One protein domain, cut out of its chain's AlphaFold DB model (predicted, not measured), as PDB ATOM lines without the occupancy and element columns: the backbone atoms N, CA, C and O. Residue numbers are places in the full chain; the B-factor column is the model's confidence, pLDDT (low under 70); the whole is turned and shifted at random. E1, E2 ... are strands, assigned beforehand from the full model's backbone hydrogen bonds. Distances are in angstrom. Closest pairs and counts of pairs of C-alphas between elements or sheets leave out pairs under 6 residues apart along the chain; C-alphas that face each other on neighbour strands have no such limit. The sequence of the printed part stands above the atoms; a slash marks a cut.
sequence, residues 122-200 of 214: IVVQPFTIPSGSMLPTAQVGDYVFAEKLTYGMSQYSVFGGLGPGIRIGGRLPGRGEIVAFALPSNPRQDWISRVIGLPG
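Overview. This is residues 122 to 200 of the 214 residues of the protein "Signal peptidase I" of Rhizobium taibaishanense (UniProt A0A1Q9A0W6). What is the picture? There is little regular structure: two small strand hairpins, E3-E4 and E1-E2, cross with a narrow meeting, and residues 148 to 177 form a wide loop. What are the figures? The printed part has 79 residues, 25 in four named strands, E1 to E4, class all strand, both sheets antiparallel. It is compact, radius of gyration of the C-alphas 12.9 A, spanning 34 by 31 by 25 A.

Along the chain. Where are E3 and E4? E3 is residues 178 to 183, 14.6 A; E4 is 186 to 194, 18.8 A, ending at C-alpha 194 (26.476, 9.647, 28.584). And E1 and E2? E1, residues 124 to 128, 13.4 A, begins at C-alpha 124 (39.023, 21.887, 23.136); E2 is 143 to 147, 13.2 A.

Arrangement. How do strands pair? Hairpin E3-E4 has N 181 and O 191 at 2.9 A; E4 bends by 89 degrees at residue 189. Hairpin E1-E2 has N 127 and O 144 at 2.8 A. Where do hairpins meet? The closest C-alphas of E2 and E3, Ala 146 and Ala 180, are 6.9 A apart.

Size, cuts and confidence. Any cut or long link? The printed part has no cut; links E1 to E2 and E2 to E3 are long. Where is confidence low? Residues 159 to 160 are under 70.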
ATOM      1  N   ILE A 122      42.968  23.911  27.440       83.44
ATOM      2  CA  ILE A 122      41.951  24.715  28.139       83.44
ATOM      3  C   ILE A 122      40.606  24.729  27.404       83.44
ATOM      4  O   ILE A 122      39.563  24.708  28.048       83.44
ATOM      5  N   VAL A 123      40.613  24.766  26.069       87.94
ATOM      6  CA  VAL A 123      39.415  25.047  25.265       87.94
ATOM      7  C   VAL A 123      38.800  23.764  24.724       87.94
ATOM      8  O   VAL A 123      37.682  23.407  25.092       87.94
ATOM      9  N   VAL A 124      39.532  23.055  23.862       90.38
ATOM     10  CA  VAL A 124      39.023  21.887  23.136       90.38
ATOM     11  C   VAL A 124      40.110  20.834  22.990       90.38
ATOM     12  O   VAL A 124      41.236  21.144  22.606       90.38
ATOM     13  N   GLN A 125      39.757  19.570  23.220       88.56
ATOM     14  CA  GLN A 125      40.628  18.428  22.953       88.56
ATOM     15  C   GLN A 125      39.984  17.471  21.939       88.56
ATOM     16  O   GLN A 125      38.823  17.098  22.118       88.56
ATOM     17  N   PRO A 126      40.718  17.047  20.893       90.00
ATOM     18  CA  PRO A 126      40.253  15.997  19.998       90.00
ATOM     19  C   PRO A 126      40.364  14.617  20.659       90.00
ATOM     20  O   PRO A 126      41.376  14.307  21.293       90.00
ATOM     21  N   PHE A 127      39.350  13.784  20.443       87.88
ATOM     22  CA  PHE A 127      39.300  12.375  20.819       87.88
ATOM     23  C   PHE A 127      38.859  11.526  19.628       87.88
ATOM     24  O   PHE A 127      38.083  11.970  18.783       87.88
ATOM     25  N   THR A 128      39.337  10.287  19.587       87.31
ATOM     26  CA  THR A 128      38.889   9.270  18.630       87.31
ATOM     27  C   THR A 128      38.127   8.203  19.392       87.31
ATOM     28  O   THR A 128      38.529   7.851  20.498       87.31
ATOM     29  N   ILE A 129      37.039   7.692  18.820       87.81
ATOM     30  CA  ILE A 129      36.177   6.701  19.470       87.81
ATOM     31  C   ILE A 129      36.637   5.287  19.089       87.81
ATOM     32  O   ILE A 129      36.429   4.869  17.948       87.81
ATOM     33  N   PRO A 130      37.250   4.522  20.016       83.12
ATOM     34  CA  PRO A 130      37.783   3.199  19.700       83.12
ATOM     35  C   PRO A 130      36.739   2.083  19.839       83.12
ATOM     36  O   PRO A 130      37.004   0.955  19.437       83.12
ATOM     37  N   SER A 131      35.577   2.354  20.448       86.12
ATOM     38  CA  SER A 131      34.594   1.329  20.819       86.12
ATOM     39  C   SER A 131      33.165   1.715  20.446       86.12
ATOM     40  O   SER A 131      32.812   2.889  20.428       86.12
ATOM     41  N   GLY A 132      32.324   0.707  20.202       87.12
ATOM     42  CA  GLY A 132      30.909   0.876  19.856       87.12
ATOM     43  C   GLY A 132      29.967   1.073  21.052       87.12
ATOM     44  O   GLY A 132      28.762   0.916  20.898       87.12
ATOM     45  N   SER A 133      30.482   1.396  22.245       84.94
ATOM     46  CA  SER A 133      29.663   1.578  23.463       84.94
ATOM     47  C   SER A 133      28.659   2.733  23.363       84.94
ATOM     48  O   SER A 133      27.664   2.757  24.083       84.94
ATOM     49  N   MET A 134      28.910   3.671  22.450       89.81
ATOM     50  CA  MET A 134      28.084   4.850  22.200       89.81
ATOM     51  C   MET A 134      27.210   4.719  20.942       89.81
ATOM     52  O   MET A 134      26.630   5.712  20.503       89.81
ATOM     53  N   LEU A 135      27.084   3.526  20.350       87.69
ATOM     54  CA  LEU A 135      26.188   3.312  19.210       87.69
ATOM     55  C   LEU A 135      24.710   3.506  19.616       87.69
ATOM     56  O   LEU A 135      24.321   3.110  20.715       87.69
ATOM     57  N   PRO A 136      23.862   4.102  18.753       87.38
ATOM     58  CA  PRO A 136      24.159   4.639  17.419       87.38
ATOM     59  C   PRO A 136      24.627   6.108  17.433       87.38
ATOM     60  O   PRO A 136      24.790   6.701  16.375       87.38
ATOM     61  N   THR A 137      24.796   6.722  18.610       87.25
ATOM     62  CA  THR A 137      25.147   8.151  18.731       87.25
ATOM     63  C   THR A 137      26.533   8.458  18.164       87.25
ATOM     64  O   THR A 137      26.723   9.527  17.596       87.25
ATOM     65  N   ALA A 138      27.490   7.546  18.327       85.94
ATOM     66  CA  ALA A 138      28.832   7.699  17.786       85.94
ATOM     67  C   ALA A 138      29.383   6.362  17.280       85.94
ATOM     68  O   ALA A 138      29.211   5.331  17.938       85.94
ATOM     69  N   GLN A 139      30.018   6.387  16.109       89.62
ATOM     70  CA  GLN A 139      30.544   5.207  15.434       89.62
ATOM     71  C   GLN A 139      32.021   4.982  15.767       89.62
ATOM     72  O   GLN A 139      32.750   5.878  16.196       89.62
ATOM     73  N   VAL A 140      32.470   3.744  15.577       90.75
ATOM     74  CA  VAL A 140      33.878   3.387  15.765       90.75
ATOM     75  C   VAL A 140      34.711   4.080  14.688       90.75
ATOM     76  O   VAL A 140      34.443   3.917  13.501       90.75
ATOM     77  N   GLY A 141      35.730   4.829  15.107       89.00
ATOM     78  CA  GLY A 141      36.583   5.618  14.215       89.00
ATOM     79  C   GLY A 141      36.180   7.088  14.070       89.00
ATOM     80  O   GLY A 141      36.935   7.848  13.465       89.00
ATOM     81  N   ASP A 142      35.059   7.514  14.661       90.81
ATOM     82  CA  ASP A 142      34.665   8.923  14.662       90.81
ATOM     83  C   ASP A 142      35.650   9.786  15.466       90.81
ATOM     84  O   ASP A 142      36.177   9.382  16.512       90.81
ATOM     85  N   TYR A 143      35.862  11.014  14.981       90.81
ATOM     86  CA  TYR A 143      36.621  12.057  15.666       90.81
ATOM     87  C   TYR A 143      35.662  13.052  16.307       90.81
ATOM     88  O   TYR A 143      34.853  13.679  15.624       90.81
ATOM     89  N   VAL A 144      35.779  13.230  17.620       90.06
ATOM     90  CA  VAL A 144      34.952  14.161  18.391       90.06
ATOM     91  C   VAL A 144      35.820  15.183  19.107       90.06
ATOM     92  O   VAL A 144      36.935  14.895  19.542       90.06
ATOM     93  N   PHE A 145      35.300  16.397  19.239       91.44
ATOM     94  CA  PHE A 145      35.941  17.467  19.991       91.44
ATOM     95  C   PHE A 145      35.229  17.623  21.329       91.44
ATOM     96  O   PHE A 145      34.038  17.922  21.368       91.44
ATOM     97  N   ALA A 146      35.958  17.419  22.424       89.06
ATOM     98  CA  ALA A 146      35.439  17.672  23.758       89.06
ATOM     99  C   ALA A 146      35.772  19.103  24.172       89.06
ATOM    100  O   ALA A 146      36.939  19.509  24.181       89.06
ATOM    101  N   GLU A 147      34.736  19.850  24.526       90.31
ATOM    102  CA  GLU A 147      34.834  21.188  25.090       90.31
ATOM    103  C   GLU A 147      35.142  21.096  26.594       90.31
ATOM    104  O   GLU A 147      34.591  20.248  27.299       90.31
ATOM    105  N   LYS A 148      36.081  21.920  27.074       88.00
ATOM    106  CA  LYS A 148      36.597  21.858  28.452       88.00
ATOM    107  C   LYS A 148      36.263  23.083  29.309       88.00
ATOM    108  O   LYS A 148      36.265  22.960  30.533       88.00
ATOM    109  N   LEU A 149      35.978  24.248  28.720       86.12
ATOM    110  CA  LEU A 149      35.741  25.493  29.467       86.12
ATOM    111  C   LEU A 149      34.503  25.378  30.361       86.12
ATOM    112  O   LEU A 149      34.532  25.843  31.500       86.12
ATOM    113  N   THR A 150      33.444  24.716  29.888       87.25
ATOM    114  CA  THR A 150      32.186  24.559  30.636       87.25
ATOM    115  C   THR A 150      32.362  23.759  31.926       87.25
ATOM    116  O   THR A 150      31.726  24.067  32.935       87.25
ATOM    117  N   TYR A 151      33.229  22.744  31.920       86.50
ATOM    118  CA  TYR A 151      33.417  21.824  33.050       86.50
ATOM    119  C   TYR A 151      34.556  22.231  33.992       86.50
ATOM    120  O   TYR A 151      34.705  21.645  35.066       86.50
ATOM    121  N   GLY A 152      35.320  23.263  33.627       85.19
ATOM    122  CA  GLY A 152      36.425  23.787  34.420       85.19
ATOM    123  C   GLY A 152      37.728  23.012  34.239       85.19
ATOM    124  O   GLY A 152      37.801  21.974  33.577       85.19
ATOM    125  N   MET A 153      38.796  23.534  34.841       82.12
ATOM    126  CA  MET A 153      40.121  22.919  34.764       82.12
ATOM    127  C   MET A 153      40.338  21.956  35.926       82.12
ATOM    128  O   MET A 153      40.131  22.318  37.081       82.12
ATOM    129  N   SER A 154      40.793  20.744  35.622       81.31
ATOM    130  CA  SER A 154      41.154  19.708  36.593       81.31
ATOM    131  C   SER A 154      42.570  19.191  36.334       81.31
ATOM    132  O   SER A 154      43.188  19.541  35.325       81.31
ATOM    133  N   GLN A 155      43.055  18.301  37.201       80.50
ATOM    134  CA  GLN A 155      44.340  17.609  37.045       80.50
ATOM    135  C   GLN A 155      44.532  17.002  35.642       80.50
ATOM    136  O   GLN A 155      45.619  17.090  35.080       80.50
ATOM    137  N   TYR A 156      43.461  16.485  35.028       78.81
ATOM    138  CA  TYR A 156      43.493  15.821  33.720       78.81
ATOM    139  C   TYR A 156      43.289  16.772  32.529       78.81
ATOM    140  O   TYR A 156      43.327  16.344  31.378       78.81
ATOM    141  N   SER A 157      43.077  18.070  32.768       76.00
ATOM    142  CA  SER A 157      42.889  19.045  31.686       76.00
ATOM    143  C   SER A 157      44.198  19.360  30.955       76.00
ATOM    144  O   SER A 157      44.166  19.655  29.757       76.00
ATOM    145  N   VAL A 158      45.336  19.266  31.652       76.44
ATOM    146  CA  VAL A 158      46.677  19.556  31.127       76.44
ATOM    147  C   VAL A 158      47.421  18.256  30.826       76.44
ATOM    148  O   VAL A 158      47.309  17.270  31.555       76.44
ATOM    149  N   PHE A 159      48.213  18.272  29.752       69.50
ATOM    150  CA  PHE A 159      49.077  17.160  29.360       69.50
ATOM    151  C   PHE A 159      49.860  16.572  30.548       69.50
ATOM    152  O   PHE A 159      50.525  17.297  31.287       69.50
ATOM    153  N   GLY A 160      49.791  15.247  30.707       67.94
ATOM    154  CA  GLY A 160      50.544  14.521  31.731       67.94
ATOM    155  C   GLY A 160      50.006  14.653  33.158       67.94
ATOM    156  O   GLY A 160      50.733  14.329  34.089       67.94
ATOM    157  N   GLY A 161      48.770  15.126  33.353       71.81
ATOM    158  CA  GLY A 161      48.196  15.261  34.697       71.81
ATOM    159  C   GLY A 161      48.705  16.487  35.465       71.81
ATOM    160  O   GLY A 161      48.518  16.580  36.672       71.81
ATOM    161  N   LEU A 162      49.354  17.430  34.774       75.50
ATOM    162  CA  LEU A 162      49.945  18.642  35.358       75.50
ATOM    163  C   LEU A 162      48.914  19.753  35.628       75.50
ATOM    164  O   LEU A 162      49.274  20.921  35.773       75.50
ATOM    165  N   GLY A 163      47.624  19.423  35.621       78.88
ATOM    166  CA  GLY A 163      46.565  20.377  35.915       78.88
ATOM    167  C   GLY A 163      46.453  20.682  37.412       78.88
ATOM    168  O   GLY A 163      47.080  20.025  38.244       78.88
ATOM    169  N   PRO A 164      45.626  21.667  37.787       77.19
ATOM    170  CA  PRO A 164      45.365  21.957  39.190       77.19
ATOM    171  C   PRO A 164      44.700  20.751  39.877       77.19
ATOM    172  O   PRO A 164      43.740  20.178  39.360       77.19
ATOM    173  N   GLY A 165      45.199  20.374  41.061       75.12
ATOM    174  CA  GLY A 165      44.669  19.240  41.834       75.12
ATOM    175  C   GLY A 165      43.233  19.447  42.330       75.12
ATOM    176  O   GLY A 165      42.504  18.485  42.556       75.12
ATOM    177  N   ILE A 166      42.801  20.703  42.445       77.69
ATOM    178  CA  ILE A 166      41.419  21.085  42.741       77.69
ATOM    179  C   ILE A 166      40.790  21.585  41.443       77.69
ATOM    180  O   ILE A 166      41.424  22.333  40.700       77.69
ATOM    181  N   ARG A 167      39.541  21.188  41.170       81.25
ATOM    182  CA  ARG A 167      38.815  21.689  40.000       81.25
ATOM    183  C   ARG A 167      38.586  23.194  40.138       81.25
ATOM    184  O   ARG A 167      37.923  23.628  41.076       81.25
ATOM    185  N   ILE A 168      39.112  23.973  39.197       81.62
ATOM    186  CA  ILE A 168      38.973  25.432  39.175       81.62
ATOM    187  C   ILE A 168      37.872  25.808  38.184       81.62
ATOM    188  O   ILE A 168      38.011  25.599  36.976       81.62
ATOM    189  N   GLY A 169      36.794  26.392  38.710       84.81
ATOM    190  CA  GLY A 169      35.650  26.859  37.926       84.81
ATOM    191  C   GLY A 169      34.807  25.737  37.310       84.81
ATOM    192  O   GLY A 169      34.936  24.563  37.664       84.81
ATOM    193  N   GLY A 170      33.934  26.134  36.380       86.75
ATOM    194  CA  GLY A 170      33.047  25.245  35.631       86.75
ATOM    195  C   GLY A 170      31.806  24.773  36.395       86.75
ATOM    196  O   GLY A 170      31.666  24.977  37.603       86.75
ATOM    197  N   ARG A 171      30.895  24.120  35.670       89.75
ATOM    198  CA  ARG A 171      29.708  23.458  36.225       89.75
ATOM    199  C   ARG A 171      29.862  21.941  36.233       89.75
ATOM    200  O   ARG A 171      30.671  21.367  35.508       89.75
ATOM    201  N   LEU A 172      29.042  21.284  37.047       88.56
ATOM    202  CA  LEU A 172      28.880  19.836  36.970       88.56
ATOM    203  C   LEU A 172      28.144  19.448  35.675       88.56
ATOM    204  O   LEU A 172      27.329  20.236  35.174       88.56
ATOM    205  N   PRO A 173      28.424  18.253  35.132       91.31
ATOM    206  CA  PRO A 173      27.693  17.764  33.982       91.31
ATOM    207  C   PRO A 173      26.233  17.495  34.336       91.31
ATOM    208  O   PRO A 173      25.911  17.023  35.428       91.31
ATOM    209  N   GLY A 174      25.357  17.836  33.402       92.81
ATOM    210  CA  GLY A 174      23.925  17.604  33.471       92.81
ATOM    211  C   GLY A 174      23.555  16.206  32.985       92.81
ATOM    212  O   GLY A 174      24.310  15.535  32.278       92.81
ATOM    213  N   ARG A 175      22.350  15.760  33.344       93.06
ATOM    214  CA  ARG A 175      21.815  14.490  32.848       93.06
ATOM    215  C   ARG A 175      21.637  14.556  31.328       93.06
ATOM    216  O   ARG A 175      21.126  15.534  30.796       93.06
ATOM    217  N   GLY A 176      22.028  13.491  30.642       91.62
ATOM    218  CA  GLY A 176      21.959  13.351  29.191       91.62
ATOM    219  C   GLY A 176      23.189  13.868  28.445       91.62
ATOM    220  O   GLY A 176      23.328  13.545  27.265       91.62
ATOM    221  N   GLU A 177      24.094  14.603  29.096       93.31
ATOM    222  CA  GLU A 177      25.317  15.111  28.465       93.31
ATOM    223  C   GLU A 177      26.308  13.981  28.168       93.31
ATOM    224  O   GLU A 177      26.389  12.998  28.903       93.31
ATOM    225  N   ILE A 178      27.060  14.112  27.075       91.88
ATOM    226  CA  ILE A 178      28.148  13.193  26.730       91.88
ATOM    227  C   ILE A 178      29.437  13.813  27.244       91.88
ATOM    228  O   ILE A 178      29.782  14.931  26.866       91.88
ATOM    229  N   VAL A 179      30.138  13.089  28.106       92.06
ATOM    230  CA  VAL A 179      31.348  13.574  28.765       92.06
ATOM    231  C   VAL A 179      32.513  12.644  28.473       92.06
ATOM    232  O   VAL A 179      32.353  11.422  28.433       92.06
ATOM    233  N   ALA A 180      33.687  13.241  28.278       90.00
ATOM    234  CA  ALA A 180      34.958  12.536  28.270       90.00
ATOM    235  C   ALA A 180      35.580  12.628  29.669       90.00
ATOM    236  O   ALA A 180      35.660  13.719  30.239       90.00
ATOM    237  N   PHE A 181      36.001  11.502  30.235       88.06
ATOM    238  CA  PHE A 181      36.599  11.447  31.566       88.06
ATOM    239  C   PHE A 181      37.697  10.387  31.637       88.06
ATOM    240  O   PHE A 181      37.636   9.366  30.952       88.06
ATOM    241  N   ALA A 182      38.687  10.620  32.497       87.44
ATOM    242  CA  ALA A 182      39.703   9.624  32.806       87.44
ATOM    243  C   ALA A 182      39.075   8.499  33.640       87.44
ATOM    244  O   ALA A 182      38.421   8.762  34.656       87.44
ATOM    245  N   LEU A 183      39.265   7.249  33.220       87.69
ATOM    246  CA  LEU A 183      38.686   6.093  33.895       87.69
ATOM    247  C   LEU A 183      39.213   6.004  35.344       87.69
ATOM    248  O   LEU A 183      40.427   5.918  35.532       87.69
ATOM    249  N   PRO A 184      38.347   5.952  36.378       87.12
ATOM    250  CA  PRO A 184      38.801   5.945  37.773       87.12
ATOM    251  C   PRO A 184      39.725   4.775  38.133       87.12
ATOM    252  O   PRO A 184      40.611   4.930  38.966       87.12
ATOM    253  N   SER A 185      39.541   3.609  37.501       89.94
ATOM    254  CA  SER A 185      40.392   2.428  37.710       89.94
ATOM    255  C   SER A 185      41.722   2.491  36.955       89.94
ATOM    256  O   SER A 185      42.684   1.842  37.358       89.94
ATOM    257  N   ASN A 186      41.796   3.260  35.865       87.94
ATOM    258  CA  ASN A 186      43.021   3.478  35.104       87.94
ATOM    259  C   ASN A 186      43.025   4.885  34.477       87.94
ATOM    260  O   ASN A 186      42.608   5.040  33.326       87.94
ATOM    261  N   PRO A 187      43.563   5.900  35.180       83.56
ATOM    262  CA  PRO A 187      43.547   7.293  34.722       83.56
ATOM    263  C   PRO A 187      44.351   7.582  33.447       83.56
ATOM    264  O   PRO A 187      44.380   8.719  32.989       83.56
ATOM    265  N   ARG A 188      45.037   6.582  32.874       84.00
ATOM    266  CA  ARG A 188      45.702   6.699  31.566       84.00
ATOM    267  C   ARG A 188      44.755   6.461  30.389       84.00
ATOM    268  O   ARG A 188      45.179   6.619  29.249       84.00
ATOM    269  N   GLN A 189      43.524   6.022  30.652       85.69
ATOM    270  CA  GLN A 189      42.517   5.755  29.632       85.69
ATOM    271  C   GLN A 189      41.395   6.784  29.713       85.69
ATOM    272  O   GLN A 189      40.747   6.923  30.750       85.69
ATOM    273  N   ASP A 190      41.132   7.444  28.589       86.88
ATOM    274  CA  ASP A 190      40.002   8.354  28.435       86.88
ATOM    275  C   ASP A 190      38.781   7.584  27.929       86.88
ATOM    276  O   ASP A 190      38.862   6.814  26.968       86.88
ATOM    277  N   TRP A 191      37.645   7.775  28.591       88.38
ATOM    278  CA  TRP A 191      36.369   7.157  28.250       88.38
ATOM    279  C   TRP A 191      35.350   8.225  27.891       88.38
ATOM    280  O   TRP A 191      35.351   9.315  28.459       88.38
ATOM    281  N   ILE A 192      34.461   7.893  26.958       90.94
ATOM    282  CA  ILE A 192      33.357   8.755  26.543       90.94
ATOM    283  C   ILE A 192      32.064   8.039  26.893       90.94
ATOM    284  O   ILE A 192      31.844   6.899  26.487       90.94
ATOM    285  N   SER A 193      31.210   8.682  27.679       90.62
ATOM    286  CA  SER A 193      29.923   8.105  28.067       90.62
ATOM    287  C   SER A 193      28.873   9.184  28.271       90.62
ATOM    288  O   SER A 193      29.186  10.365  28.428       90.62
ATOM    289  N   ARG A 194      27.604   8.771  28.271       92.56
ATOM    290  CA  ARG A 194      26.476   9.647  28.584       92.56
ATOM    291  C   ARG A 194      26.215   9.668  30.088       92.56
ATOM    292  O   ARG A 194      26.117   8.616  30.715       92.56
ATOM    293  N   VAL A 195      26.046  10.857  30.654       93.81
ATOM    294  CA  VAL A 195      25.672  11.043  32.056       93.81
ATOM    295  C   VAL A 195      24.209  10.677  32.236       93.81
ATOM    296  O   VAL A 195      23.320  11.282  31.645       93.81
ATOM    297  N   ILE A 196      23.953   9.674  33.065       93.25
ATOM    298  CA  ILE A 196      22.604   9.178  33.344       93.25
ATOM    299  C   ILE A 196      22.183   9.503  34.777       93.25
ATOM    300  O   ILE A 196      21.076   9.986  35.003       93.25
ATOM    301  N   GLY A 197      23.075   9.259  35.733       93.12
ATOM    302  CA  GLY A 197      22.876   9.579  37.139       93.12
ATOM    303  C   GLY A 197      23.600  10.845  37.544       93.12
ATOM    304  O   GLY A 197      24.745  11.060  37.150       93.12
ATOM    305  N   LEU A 198      22.942  11.645  38.368       94.62
ATOM    306  CA  LEU A 198      23.525  12.762  39.092       94.62
ATOM    307  C   LEU A 198      23.646  12.405  40.583       94.62
ATOM    308  O   LEU A 198      23.001  11.463  41.054       94.62
ATOM    309  N   PRO A 199      24.478  13.132  41.351       92.94
ATOM    310  CA  PRO A 199      24.566  12.934  42.793       92.94
ATOM    311  C   PRO A 199      23.183  12.997  43.456       92.94
ATOM    312  O   PRO A 199      22.462  13.978  43.294       92.94
ATOM    313  N   GLY A 200      22.823  11.946  44.199       92.69
ATOM    314  CA  GLY A 200      21.520  11.805  44.862       92.69
ATOM    315  C   GLY A 200      20.514  10.905  44.135       92.69
ATOM    316  O   GLY A 200      19.541  10.481  44.755       92.69
TER     317      GLY A 200